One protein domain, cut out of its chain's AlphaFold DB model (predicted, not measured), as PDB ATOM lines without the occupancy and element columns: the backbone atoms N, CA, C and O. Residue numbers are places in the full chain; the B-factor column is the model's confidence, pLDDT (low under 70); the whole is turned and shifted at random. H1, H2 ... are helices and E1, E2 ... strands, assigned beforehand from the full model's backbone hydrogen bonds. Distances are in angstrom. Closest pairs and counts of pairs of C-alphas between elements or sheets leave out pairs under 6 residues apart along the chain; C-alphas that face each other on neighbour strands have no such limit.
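This is residues 69 to 164 of the 172 residues of an uncharacterized protein of Nitrospira bacterium SG8_3 (UniProt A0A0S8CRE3). Helix H1 and the E1-E2 strand hairpin gather at one end of long helix H2, whose residues 124 to 144 stick out toward H3. The 96 printed residues hold E1, E2, H1, H2, H3 in order; the class is mixed, the sheet antiparallel. The whole is extended, radius of gyration of the C-alphas 22.8 A, spanning 68 by 39 by 26 A.

Look at E1, residues 72 to 83, and E2, residues 86 to 97, a hairpin with N 75 and O 94 within hydrogen-bond range, 2.8 A. H1, residues 100 to 113, touches H2, residues 117 to 145, with residues 106 to 110 alone, about perpendicular at 86 degrees; the closest C-alphas, 110 and 117, are 6.2 A apart. H3, residues 148 to 163, is close to H2 but not clearly touching. Every helix O i to N i+4 pair is within that range.

Find C-alpha 72, beginning E1, at (-46.123, 40.848, -62.773) and C-alpha 163, ending H3, at (-32.937, 69.359, -2.375); H2 runs 42.0 A.

pLDDT is under 70 at residues 69 to 89 and 91.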
ATOM      1  N   THR A  69     -47.639  48.550 -67.359       49.50
ATOM      2  CA  THR A  69     -47.854  47.841 -66.086       49.50
ATOM      3  C   THR A  69     -48.108  46.342 -66.257       49.50
ATOM      4  O   THR A  69     -48.474  45.672 -65.291       49.50
ATOM      5  N   ASP A  70     -47.900  45.781 -67.448       49.88
ATOM      6  CA  ASP A  70     -48.338  44.415 -67.765       49.88
ATOM      7  C   ASP A  70     -47.385  43.312 -67.269       49.88
ATOM      8  O   ASP A  70     -47.613  42.120 -67.501       49.88
ATOM      9  N   ARG A  71     -46.323  43.662 -66.528       56.81
ATOM     10  CA  ARG A  71     -45.347  42.692 -66.017       56.81
ATOM     11  C   ARG A  71     -45.465  42.472 -64.508       56.81
ATOM     12  O   ARG A  71     -44.971  43.244 -63.689       56.81
ATOM     13  N   TRP A  72     -46.067  41.342 -64.148       56.94
ATOM     14  CA  TRP A  72     -46.123  40.848 -62.773       56.94
ATOM     15  C   TRP A  72     -44.802  40.200 -62.363       56.94
ATOM     16  O   TRP A  72     -44.282  39.323 -63.058       56.94
ATOM     17  N   HIS A  73     -44.287  40.575 -61.193       61.59
ATOM     18  CA  HIS A  73     -43.096  39.970 -60.612       61.59
ATOM     19  C   HIS A  73     -43.439  39.276 -59.285       61.59
ATOM     20  O   HIS A  73     -44.026  39.866 -58.381       61.59
ATOM     21  N   TYR A  74     -43.079  37.996 -59.163       55.12
ATOM     22  CA  TYR A  74     -43.340  37.191 -57.966       55.12
ATOM     23  C   TYR A  74     -42.153  37.230 -56.999       55.12
ATOM     24  O   TYR A  74     -41.015  36.961 -57.389       55.12
ATOM     25  N   TYR A  75     -42.429  37.480 -55.721       65.56
ATOM     26  CA  TYR A  75     -41.447  37.524 -54.643       65.56
ATOM     27  C   TYR A  75     -41.907  36.689 -53.449       65.56
ATOM     28  O   TYR A  75     -43.085  36.613 -53.123       65.56
ATOM     29  N   SER A  76     -40.963  36.025 -52.787       59.31
ATOM     30  CA  SER A  76     -41.227  35.336 -51.518       59.31
ATOM     31  C   SER A  76     -40.816  36.259 -50.381       59.31
ATOM     32  O   SER A  76     -39.664  36.685 -50.355       59.31
ATOM     33  N   ILE A  77     -41.748  36.565 -49.480       62.72
ATOM     34  CA  ILE A  77     -41.499  37.311 -48.248       62.72
ATOM     35  C   ILE A  77     -41.632  36.341 -47.076       62.72
ATOM     36  O   ILE A  77     -42.538  35.504 -47.026       62.72
ATOM     37  N   HIS A  78     -40.704  36.434 -46.134       59.25
ATOM     38  CA  HIS A  78     -40.745  35.645 -44.912       59.25
ATOM     39  C   HIS A  78     -41.490  36.432 -43.839       59.25
ATOM     40  O   HIS A  78     -41.190  37.599 -43.602       59.25
ATOM     41  N   LYS A  79     -42.476  35.792 -43.210       57.34
ATOM     42  CA  LYS A  79     -43.167  36.328 -42.045       57.34
ATOM     43  C   LYS A  79     -42.708  35.551 -40.822       57.34
ATOM     44  O   LYS A  79     -42.889  34.333 -40.745       57.34
ATOM     45  N   GLU A  80     -42.136  36.264 -39.866       56.84
ATOM     46  CA  GLU A  80     -41.878  35.716 -38.543       56.84
ATOM     47  C   GLU A  80     -43.163  35.789 -37.718       56.84
ATOM     48  O   GLU A  80     -43.857  36.807 -37.684       56.84
ATOM     49  N   SER A  81     -43.524  34.671 -37.094       57.50
ATOM     50  CA  SER A  81     -44.633  34.614 -36.149       57.50
ATOM     51  C   SER A  81     -44.229  33.778 -34.945       57.50
ATOM     52  O   SER A  81     -43.675  32.688 -35.102       57.50
ATOM     53  N   TYR A  82     -44.501  34.303 -33.754       49.31
ATOM     54  CA  TYR A  82     -44.287  33.612 -32.491       49.31
ATOM     55  C   TYR A  82     -45.618  33.005 -32.036       49.31
ATOM     56  O   TYR A  82     -46.580  33.737 -31.795       49.31
ATOM     57  N   GLN A  83     -45.699  31.676 -31.973       55.53
ATOM     58  CA  GLN A  83     -46.842  30.944 -31.416       55.53
ATOM     59  C   GLN A  83     -46.308  29.781 -30.570       55.53
ATOM     60  O   GLN A  83     -45.389  29.091 -31.003       55.53
ATOM     61  N   ASP A  84     -46.864  29.583 -29.371       54.44
ATOM     62  CA  ASP A  84     -46.538  28.469 -28.462       54.44
ATOM     63  C   ASP A  84     -45.036  28.235 -28.224       54.44
ATOM     64  O   ASP A  84     -44.525  27.123 -28.337       54.44
ATOM     65  N   GLY A  85     -44.291  29.295 -27.900       67.38
ATOM     66  CA  GLY A  85     -42.886  29.154 -27.499       67.38
ATOM     67  C   GLY A  85     -41.909  28.843 -28.639       67.38
ATOM     68  O   GLY A  85     -40.711  28.726 -28.385       67.38
ATOM     69  N   ALA A  86     -42.384  28.742 -29.885       58.69
ATOM     70  CA  ALA A  86     -41.570  28.441 -31.055       58.69
ATOM     71  C   ALA A  86     -41.690  29.537 -32.128       58.69
ATOM     72  O   ALA A  86     -42.781  29.992 -32.480       58.69
ATOM     73  N   TYR A  87     -40.548  29.937 -32.692       60.75
ATOM     74  CA  TYR A  87     -40.508  30.788 -33.880       60.75
ATOM     75  C   TYR A  87     -40.875  29.952 -35.105       60.75
ATOM     76  O   TYR A  87     -40.112  29.084 -35.529       60.75
ATOM     77  N   ASN A  88     -42.047  30.209 -35.684       55.25
ATOM     78  CA  ASN A  88     -42.466  29.564 -36.920       55.25
ATOM     79  C   ASN A  88     -42.294  30.548 -38.083       55.25
ATOM     80  O   ASN A  88     -43.050  31.518 -38.212       55.25
ATOM     81  N   MET A  89     -41.279  30.303 -38.918       60.59
ATOM     82  CA  MET A  89     -41.037  31.082 -40.131       60.59
ATOM     83  C   MET A  89     -41.972  30.612 -41.244       60.59
ATOM     84  O   MET A  89     -41.690  29.648 -41.961       60.59
ATOM     85  N   LYS A  90     -43.087  31.319 -41.427       70.56
ATOM     86  CA  LYS A  90     -43.995  31.061 -42.546       70.56
ATOM     87  C   LYS A  90     -43.536  31.875 -43.750       70.56
ATOM     88  O   LYS A  90     -43.422  33.096 -43.695       70.56
ATOM     89  N   THR A  91     -43.265  31.192 -44.858       69.56
ATOM     90  CA  THR A  91     -42.912  31.853 -46.120       69.56
ATOM     91  C   THR A  91     -44.183  32.115 -46.915       69.56
ATOM     92  O   THR A  91     -44.889  31.172 -47.268       69.56
ATOM     93  N   GLN A  92     -44.463  33.380 -47.220       74.62
ATOM     94  CA  GLN A  92     -45.585  33.778 -48.061       74.62
ATOM     95  C   GLN A  92     -45.059  34.281 -49.405       74.62
ATOM     96  O   GLN A  92     -44.206  35.164 -49.472       74.62
ATOM     97  N   LYS A  93     -45.559  33.709 -50.502       77.88
ATOM     98  CA  LYS A  93     -45.259  34.205 -51.849       77.88
ATOM     99  C   LYS A  93     -46.295  35.246 -52.238       77.88
ATOM    100  O   LYS A  93     -47.487  34.963 -52.176       77.88
ATOM    101  N   ILE A  94     -45.832  36.415 -52.651       78.81
ATOM    102  CA  ILE A  94     -46.660  37.516 -53.128       78.81
ATOM    103  C   ILE A  94     -46.228  37.917 -54.539       78.81
ATOM    104  O   ILE A  94     -45.060  37.793 -54.900       78.81
ATOM    105  N   ALA A  95     -47.167  38.388 -55.349       79.00
ATOM    106  CA  ALA A  95     -46.856  39.057 -56.606       79.00
ATOM    107  C   ALA A  95     -46.969  40.563 -56.386       79.00
ATOM    108  O   ALA A  95     -47.932  41.013 -55.767       79.00
ATOM    109  N   ILE A  96     -45.998  41.326 -56.877       79.50
ATOM    110  CA  ILE A  96     -46.060  42.787 -56.882       79.50
ATOM    111  C   ILE A  96     -45.852  43.283 -58.309       79.50
ATOM    112  O   ILE A  96     -45.064  42.719 -59.077       79.50
ATOM    113  N   THR A  97     -46.562  44.348 -58.644       83.12
ATOM    114  CA  THR A  97     -46.370  45.090 -59.888       83.12
ATOM    115  C   THR A  97     -45.547  46.322 -59.572       83.12
ATOM    116  O   THR A  97     -45.800  47.003 -58.579       83.12
ATOM    117  N   MET A  98     -44.549  46.600 -60.402       85.06
ATOM    118  CA  MET A  98     -43.723  47.792 -60.278       85.06
ATOM    119  C   MET A  98     -43.258  48.275 -61.651       85.06
ATOM    120  O   MET A  98     -43.182  47.463 -62.575       85.06
ATOM    121  N   PRO A  99     -42.945  49.574 -61.787       89.12
ATOM    122  CA  PRO A  99     -42.397  50.130 -63.017       89.12
ATOM    123  C   PRO A  99     -41.125  49.400 -63.480       89.12
ATOM    124  O   PRO A  99     -40.291  48.991 -62.668       89.12
ATOM    125  N   THR A 100     -40.972  49.221 -64.795       87.50
ATOM    126  CA  THR A 100     -39.860  48.440 -65.376       87.50
ATOM    127  C   THR A 100     -38.492  49.080 -65.119       87.50
ATOM    128  O   THR A 100     -37.505  48.378 -64.899       87.50
ATOM    129  N   ASP A 101     -38.428  50.407 -65.101       89.50
ATOM    130  CA  ASP A 101     -37.255  51.189 -64.702       89.50
ATOM    131  C   ASP A 101     -36.846  50.898 -63.251       89.50
ATOM    132  O   ASP A 101     -35.669  50.657 -62.979       89.50
ATOM    133  N   LEU A 102     -37.811  50.799 -62.331       88.19
ATOM    134  CA  LEU A 102     -37.531  50.423 -60.945       88.19
ATOM    135  C   LEU A 102     -36.989  48.989 -60.839       88.19
ATOM    136  O   LEU A 102     -36.057  48.731 -60.075       88.19
ATOM    137  N   VAL A 103     -37.516  48.054 -61.637       89.88
ATOM    138  CA  VAL A 103     -36.984  46.680 -61.709       89.88
ATOM    139  C   VAL A 103     -35.526  46.679 -62.175       89.88
ATOM    140  O   VAL A 103     -34.715  45.931 -61.623       89.88
ATOM    141  N   ALA A 104     -35.177  47.515 -63.155       91.25
ATOM    142  CA  ALA A 104     -33.806  47.629 -63.651       91.25
ATOM    143  C   ALA A 104     -32.846  48.137 -62.562       91.25
ATOM    144  O   ALA A 104     -31.798  47.534 -62.337       91.25
ATOM    145  N   VAL A 105     -33.248  49.164 -61.807       93.50
ATOM    146  CA  VAL A 105     -32.464  49.682 -60.672       93.50
ATOM    147  C   VAL A 105     -32.264  48.609 -59.596       93.50
ATOM    148  O   VAL A 105     -31.144  48.403 -59.122       93.50
ATOM    149  N   ILE A 106     -33.322  47.871 -59.239       91.31
ATOM    150  CA  ILE A 106     -33.232  46.745 -58.293       91.31
ATOM    151  C   ILE A 106     -32.236  45.700 -58.802       91.31
ATOM    152  O   ILE A 106     -31.456  45.160 -58.019       91.31
ATOM    153  N   ASP A 107     -32.238  45.418 -60.103       92.06
ATOM    154  CA  ASP A 107     -31.329  44.454 -60.711       92.06
ATOM    155  C   ASP A 107     -29.870  44.891 -60.702       92.06
ATOM    156  O   ASP A 107     -28.989  44.043 -60.553       92.06
ATOM    157  N   ASP A 108     -29.590  46.181 -60.800       95.62
ATOM    158  CA  ASP A 108     -28.221  46.671 -60.701       95.62
ATOM    159  C   ASP A 108     -27.726  46.654 -59.253       95.62
ATOM    160  O   ASP A 108     -26.636  46.143 -58.978       95.62
ATOM    161  N   ILE A 109     -28.569  47.057 -58.299       93.94
ATOM    162  CA  ILE A 109     -28.250  46.969 -56.867       93.94
ATOM    163  C   ILE A 109     -28.047  45.509 -56.446       93.94
ATOM    164  O   ILE A 109     -27.114  45.197 -55.700       93.94
ATOM    165  N   ARG A 110     -28.883  44.579 -56.931       92.69
ATOM    166  CA  ARG A 110     -28.759  43.158 -56.567       92.69
ATOM    167  C   ARG A 110     -27.427  42.576 -57.044       92.69
ATOM    168  O   ARG A 110     -26.849  41.760 -56.329       92.69
ATOM    169  N   LYS A 111     -26.946  42.983 -58.231       93.50
ATOM    170  CA  LYS A 111     -25.650  42.551 -58.782       93.50
ATOM    171  C   LYS A 111     -24.508  43.089 -57.930       93.50
ATOM    172  O   LYS A 111     -23.624  42.321 -57.575       93.50
ATOM    173  N   GLN A 112     -24.567  44.367 -57.551       94.31
ATOM    174  CA  GLN A 112     -23.565  44.993 -56.682       94.31
ATOM    175  C   GLN A 112     -23.499  44.326 -55.302       94.31
ATOM    176  O   GLN A 112     -22.414  44.096 -54.778       94.31
ATOM    177  N   LYS A 113     -24.656  43.982 -54.719       91.69
ATOM    178  CA  LYS A 113     -24.748  43.366 -53.384       91.69
ATOM    179  C   LYS A 113     -24.634  41.834 -53.383       91.69
ATOM    180  O   LYS A 113     -24.598  41.242 -52.308       91.69
ATOM    181  N   GLY A 114     -24.626  41.177 -54.546       94.25
ATOM    182  CA  GLY A 114     -24.610  39.712 -54.647       94.25
ATOM    183  C   GLY A 114     -25.845  39.028 -54.042       94.25
ATOM    184  O   GLY A 114     -25.739  37.937 -53.485       94.25
ATOM    185  N   MET A 115     -27.020  39.664 -54.106       91.25
ATOM    186  CA  MET A 115     -28.258  39.162 -53.490       91.25
ATOM    187  C   MET A 115     -29.333  38.820 -54.528       91.25
ATOM    188  O   MET A 115     -29.356  39.349 -55.639       91.25
ATOM    189  N   SER A 116     -30.274  37.946 -54.155       90.00
ATOM    190  CA  SER A 116     -31.485  37.733 -54.953       90.00
ATOM    191  C   SER A 116     -32.404  38.957 -54.874       90.00
ATOM    192  O   SER A 116     -32.395  39.686 -53.879       90.00
ATOM    193  N   ARG A 117     -33.252  39.160 -55.893       87.50
ATOM    194  CA  ARG A 117     -34.230  40.263 -55.888       87.50
ATOM    195  C   ARG A 117     -35.145  40.212 -54.657       87.50
ATOM    196  O   ARG A 117     -35.364  41.233 -54.025       87.50
ATOM    197  N   SER A 118     -35.656  39.029 -54.299       85.50
ATOM    198  CA  SER A 118     -36.554  38.861 -53.147       85.50
ATOM    199  C   SER A 118     -35.877  39.199 -51.824       85.50
ATOM    200  O   SER A 118     -36.483  39.865 -50.989       85.50
ATOM    201  N   ARG A 119     -34.618  38.785 -51.643       85.81
ATOM    202  CA  ARG A 119     -33.842  39.102 -50.442       85.81
ATOM    203  C   ARG A 119     -33.577  40.600 -50.348       85.81
ATOM    204  O   ARG A 119     -33.796  41.173 -49.290       85.81
ATOM    205  N   LEU A 120     -33.179  41.222 -51.459       89.00
ATOM    206  CA  LEU A 120     -32.946  42.662 -51.528       89.00
ATOM    207  C   LEU A 120     -34.215  43.455 -51.189       89.00
ATOM    208  O   LEU A 120     -34.193  44.298 -50.300       89.00
ATOM    209  N   ILE A 121     -35.335  43.143 -51.842       88.44
ATOM    210  CA  ILE A 121     -36.614  43.824 -51.597       88.44
ATOM    211  C   ILE A 121     -37.058  43.638 -50.147       88.44
ATOM    212  O   ILE A 121     -37.424  44.609 -49.495       88.44
ATOM    213  N   SER A 122     -36.964  42.418 -49.614       85.88
ATOM    214  CA  SER A 122     -37.338  42.155 -48.220       85.88
ATOM    215  C   SER A 122     -36.459  42.941 -47.243       85.88
ATOM    216  O   SER A 122     -36.983  43.499 -46.286       85.88
ATOM    217  N   SER A 123     -35.147  43.042 -47.499       86.75
ATOM    218  CA  SER A 123     -34.249  43.842 -46.656       86.75
ATOM    219  C   SER A 123     -34.572  45.333 -46.697       86.75
ATOM    220  O   SER A 123     -34.601  45.959 -45.645       86.75
ATOM    221  N   LEU A 124     -34.884  45.881 -47.877       89.81
ATOM    222  CA  LEU A 124     -35.244  47.292 -48.024       89.81
ATOM    223  C   LEU A 124     -36.567  47.611 -47.323       89.81
ATOM    224  O   LEU A 124     -36.675  48.622 -46.639       89.81
ATOM    225  N   ILE A 125     -37.566  46.732 -47.455       88.75
ATOM    226  CA  ILE A 125     -38.846  46.886 -46.750       88.75
ATOM    227  C   ILE A 125     -38.621  46.836 -45.238       88.75
ATOM    228  O   ILE A 125     -39.160  47.667 -44.515       88.75
ATOM    229  N   HIS A 126     -37.828  45.879 -44.757       86.44
ATOM    230  CA  HIS A 126     -37.540  45.742 -43.333       86.44
ATOM    231  C   HIS A 126     -36.824  46.976 -42.769       86.44
ATOM    232  O   HIS A 126     -37.235  47.501 -41.740       86.44
ATOM    233  N   GLU A 127     -35.794  47.464 -43.462       89.50
ATOM    234  CA  GLU A 127     -35.073  48.687 -43.101       89.50
ATOM    235  C   GLU A 127     -36.023  49.886 -43.020       89.50
ATOM    236  O   GLU A 127     -36.075  50.556 -41.993       89.50
ATOM    237  N   GLN A 128     -36.867  50.080 -44.037       90.69
ATOM    238  CA  GLN A 128     -37.822  51.184 -44.061       90.69
ATOM    239  C   GLN A 128     -38.846  51.111 -42.920       90.69
ATOM    240  O   GLN A 128     -39.202  52.136 -42.341       90.69
ATOM    241  N   VAL A 129     -39.323  49.908 -42.583       89.44
ATOM    242  CA  VAL A 129     -40.243  49.711 -41.453       89.44
ATOM    243  C   VAL A 129     -39.569  50.077 -40.135       89.44
ATOM    244  O   VAL A 129     -40.183  50.768 -39.326       89.44
ATOM    245  N   LEU A 130     -38.319  49.659 -39.923       89.00
ATOM    246  CA  LEU A 130     -37.579  50.010 -38.712       89.00
ATOM    247  C   LEU A 130     -37.343  51.519 -38.604       89.00
ATOM    248  O   LEU A 130     -37.578  52.092 -37.542       89.00
ATOM    249  N   THR A 131     -36.946  52.172 -39.697       93.31
ATOM    250  CA  THR A 131     -36.738  53.627 -39.721       93.31
ATOM    251  C   THR A 131     -38.026  54.390 -39.414       93.31
ATOM    252  O   THR A 131     -38.013  55.344 -38.638       93.31
ATOM    253  N   GLU A 132     -39.157  53.968 -39.983       92.50
ATOM    254  CA  GLU A 132     -40.441  54.620 -39.719       92.50
ATOM    255  C   GLU A 132     -40.920  54.374 -38.277       92.50
ATOM    256  O   GLU A 132     -41.434  55.288 -37.637       92.50
ATOM    257  N   GLN A 133     -40.694  53.179 -37.721       91.75
ATOM    258  CA  GLN A 133     -40.973  52.902 -36.307       91.75
ATOM    259  C   GLN A 133     -40.133  53.779 -35.377       91.75
ATOM    260  O   GLN A 133     -40.672  54.377 -34.444       91.75
ATOM    261  N   GLU A 134     -38.831  53.897 -35.637       94.25
ATOM    262  CA  GLU A 134     -37.937  54.759 -34.863       94.25
ATOM    263  C   GLU A 134     -38.407  56.218 -34.902       94.25
ATOM    264  O   GLU A 134     -38.507  56.879 -33.864       94.25
ATOM    265  N   LYS A 135     -38.776  56.705 -36.091       95.38
ATOM    266  CA  LYS A 135     -39.330  58.047 -36.272       95.38
ATOM    267  C   LYS A 135     -40.612  58.244 -35.462       95.38
ATOM    268  O   LYS A 135     -40.711  59.234 -34.740       95.38
ATOM    269  N   GLN A 136     -41.557  57.309 -35.521       94.38
ATOM    270  CA  GLN A 136     -42.812  57.398 -34.768       94.38
ATOM    271  C   GLN A 136     -42.585  57.402 -33.254       94.38
ATOM    272  O   GLN A 136     -43.213  58.185 -32.540       94.38
ATOM    273  N   ILE A 137     -41.663  56.574 -32.753       94.81
ATOM    274  CA  ILE A 137     -41.286  56.561 -31.333       94.81
ATOM    275  C   ILE A 137     -40.699  57.915 -30.937       94.81
ATOM    276  O   ILE A 137     -41.106  58.496 -29.930       94.81
ATOM    277  N   LYS A 138     -39.780  58.449 -31.746       95.94
ATOM    278  CA  LYS A 138     -39.153  59.750 -31.504       95.94
ATOM    279  C   LYS A 138     -40.171  60.886 -31.514       95.94
ATOM    280  O   LYS A 138     -40.123  61.754 -30.650       95.94
ATOM    281  N   GLU A 139     -41.105  60.887 -32.458       95.38
ATOM    282  CA  GLU A 139     -42.179  61.880 -32.528       95.38
ATOM    283  C   GLU A 139     -43.127  61.779 -31.332       95.38
ATOM    284  O   GLU A 139     -43.475  62.800 -30.736       95.38
ATOM    285  N   ALA A 140     -43.503  60.563 -30.928       93.94
ATOM    286  CA  ALA A 140     -44.329  60.339 -29.748       93.94
ATOM    287  C   ALA A 140     -43.631  60.824 -28.471       93.94
ATOM    288  O   ALA A 140     -44.255  61.515 -27.664       93.94
ATOM    289  N   TYR A 141     -42.339  60.518 -28.318       93.00
ATOM    290  CA  TYR A 141     -41.517  61.006 -27.216       93.00
ATOM    291  C   TYR A 141     -41.455  62.535 -27.234       93.00
ATOM    292  O   TYR A 141     -41.888  63.186 -26.288       93.00
ATOM    293  N   ASN A 142     -41.032  63.134 -28.348       93.88
ATOM    294  CA  ASN A 142     -40.946  64.586 -28.482       93.88
ATOM    295  C   ASN A 142     -42.276  65.274 -28.179       93.88
ATOM    296  O   ASN A 142     -42.274  66.318 -27.540       93.88
ATOM    297  N   ARG A 143     -43.410  64.696 -28.588       93.44
ATOM    298  CA  ARG A 143     -44.736  65.238 -28.277       93.44
ATOM    299  C   ARG A 143     -44.998  65.285 -26.773       93.44
ATOM    300  O   ARG A 143     -45.444  66.315 -26.287       93.44
ATOM    301  N   VAL A 144     -44.723  64.196 -26.052       92.19
ATOM    302  CA  VAL A 144     -44.915  64.124 -24.592       92.19
ATOM    303  C   VAL A 144     -44.001  65.125 -23.887       92.19
ATOM    304  O   VAL A 144     -44.463  65.933 -23.093       92.19
ATOM    305  N   PHE A 145     -42.717  65.145 -24.231       87.75
ATOM    306  CA  PHE A 145     -41.738  66.011 -23.565       87.75
ATOM    307  C   PHE A 145     -41.762  67.465 -24.059       87.75
ATOM    308  O   PHE A 145     -41.086  68.324 -23.496       87.75
ATOM    309  N   SER A 146     -42.548  67.772 -25.093       90.44
ATOM    310  CA  SER A 146     -42.833  69.152 -25.497       90.44
ATOM    311  C   SER A 146     -43.951  69.785 -24.675       90.44
ATOM    312  O   SER A 146     -44.068  71.008 -24.716       90.44
ATOM    313  N   ASP A 147     -44.731  68.998 -23.929       93.75
ATOM    314  CA  ASP A 147     -45.789  69.499 -23.057       93.75
ATOM    315  C   ASP A 147     -45.189  70.278 -21.879       93.75
ATOM    316  O   ASP A 147     -44.396  69.754 -21.092       93.75
ATOM    317  N   ASP A 148     -45.555  71.554 -21.759       92.94
ATOM    318  CA  ASP A 148     -45.009  72.440 -20.733       92.94
ATOM    319  C   ASP A 148     -45.419  72.031 -19.312       92.94
ATOM    320  O   ASP A 148     -44.680  72.308 -18.367       92.94
ATOM    321  N   SER A 149     -46.548  71.330 -19.143       92.38
ATOM    322  CA  SER A 149     -46.942  70.774 -17.844       92.38
ATOM    323  C   SER A 149     -46.003  69.645 -17.415       92.38
ATOM    324  O   SER A 149     -45.539  69.642 -16.276       92.38
ATOM    325  N   ILE A 150     -45.633  68.767 -18.351       90.00
ATOM    326  CA  ILE A 150     -44.698  67.661 -18.117       90.00
ATOM    327  C   ILE A 150     -43.289  68.201 -17.872       90.00
ATOM    328  O   ILE A 150     -42.631  67.777 -16.925       90.00
ATOM    329  N   LYS A 151     -42.828  69.183 -18.657       91.62
ATOM    330  CA  LYS A 151     -41.527  69.833 -18.410       91.62
ATOM    331  C   LYS A 151     -41.465  70.461 -17.023       91.62
ATOM    332  O   LYS A 151     -40.447  70.350 -16.344       91.62
ATOM    333  N   LYS A 152     -42.542  71.136 -16.609       92.69
ATOM    334  CA  LYS A 152     -42.625  71.776 -15.297       92.69
ATOM    335  C   LYS A 152     -42.599  70.740 -14.175       92.69
ATOM    336  O   LYS A 152     -41.809  70.902 -13.253       92.69
ATOM    337  N   GLU A 153     -43.390  69.673 -14.278       92.62
ATOM    338  CA  GLU A 153     -43.377  68.568 -13.310       92.62
ATOM    339  C   GLU A 153     -41.984  67.931 -13.207       92.62
ATOM    340  O   GLU A 153     -41.476  67.717 -12.106       92.62
ATOM    341  N   GLN A 154     -41.328  67.675 -14.343       89.06
ATOM    342  CA  GLN A 154     -39.982  67.100 -14.378       89.06
ATOM    343  C   GLN A 154     -38.945  68.021 -13.739       89.06
ATOM    344  O   GLN A 154     -38.098  67.548 -12.984       89.06
ATOM    345  N   LEU A 155     -39.030  69.329 -13.993       90.19
ATOM    346  CA  LEU A 155     -38.158  70.320 -13.369       90.19
ATOM    347  C   LEU A 155     -38.392  70.397 -11.854       90.19
ATOM    348  O   LEU A 155     -37.436  70.392 -11.087       90.19
ATOM    349  N   GLU A 156     -39.650  70.443 -11.415       91.25
ATOM    350  CA  GLU A 156     -40.009  70.465  -9.992       91.25
ATOM    351  C   GLU A 156     -39.548  69.189  -9.278       91.25
ATOM    352  O   GLU A 156     -38.987  69.261  -8.185       91.25
ATOM    353  N   THR A 157     -39.704  68.031  -9.921       88.38
ATOM    354  CA  THR A 157     -39.234  66.736  -9.411       88.38
ATOM    355  C   THR A 157     -37.712  66.694  -9.319       88.38
ATOM    356  O   THR A 157     -37.174  66.262  -8.300       88.38
ATOM    357  N   ALA A 158     -37.004  67.178 -10.343       87.19
ATOM    358  CA  ALA A 158     -35.546  67.264 -10.330       87.19
ATOM    359  C   ALA A 158     -35.042  68.174  -9.197       87.19
ATOM    360  O   ALA A 158     -34.167  67.770  -8.433       87.19
ATOM    361  N   LEU A 159     -35.646  69.356  -9.031       86.62
ATOM    362  CA  LEU A 159     -35.324  70.287  -7.942       86.62
ATOM    363  C   LEU A 159     -35.612  69.682  -6.563       86.62
ATOM    364  O   LEU A 159     -34.832  69.863  -5.628       86.62
ATOM    365  N   TRP A 160     -36.722  68.950  -6.423       83.00
ATOM    366  CA  TRP A 160     -37.058  68.257  -5.182       83.00
ATOM    367  C   TRP A 160     -36.015  67.191  -4.836       83.00
ATOM    368  O   TRP A 160     -35.527  67.168  -3.706       83.00
ATOM    369  N   LEU A 161     -35.623  66.361  -5.808       79.62
ATOM    370  CA  LEU A 161     -34.606  65.326  -5.621       79.62
ATOM    371  C   LEU A 161     -33.240  65.919  -5.254       79.62
ATOM    372  O   LEU A 161     -32.602  65.418  -4.329       79.62
ATOM    373  N   GLU A 162     -32.813  67.003  -5.905       77.75
ATOM    374  CA  GLU A 162     -31.564  67.708  -5.577       77.75
ATOM    375  C   GLU A 162     -31.590  68.282  -4.147       77.75
ATOM    376  O   GLU A 162     -30.617  68.163  -3.398       77.75
ATOM    377  N   GLY A 163     -32.736  68.821  -3.721       75.56
ATOM    378  CA  GLY A 163     -32.937  69.359  -2.375       75.56
ATOM    379  C   GLY A 163     -32.959  68.313  -1.252       75.56
ATOM    380  O   GLY A 163     -32.801  68.681  -0.087       75.56
ATOM    381  N   THR A 164     -33.131  67.020  -1.560       73.00
ATOM    382  CA  THR A 164     -33.211  65.960  -0.533       73.00
ATOM    383  C   THR A 164     -31.860  65.556   0.068       73.00
ATOM    384  O   THR A 164     -31.835  64.843   1.071       73.00
TER     385      THR A 164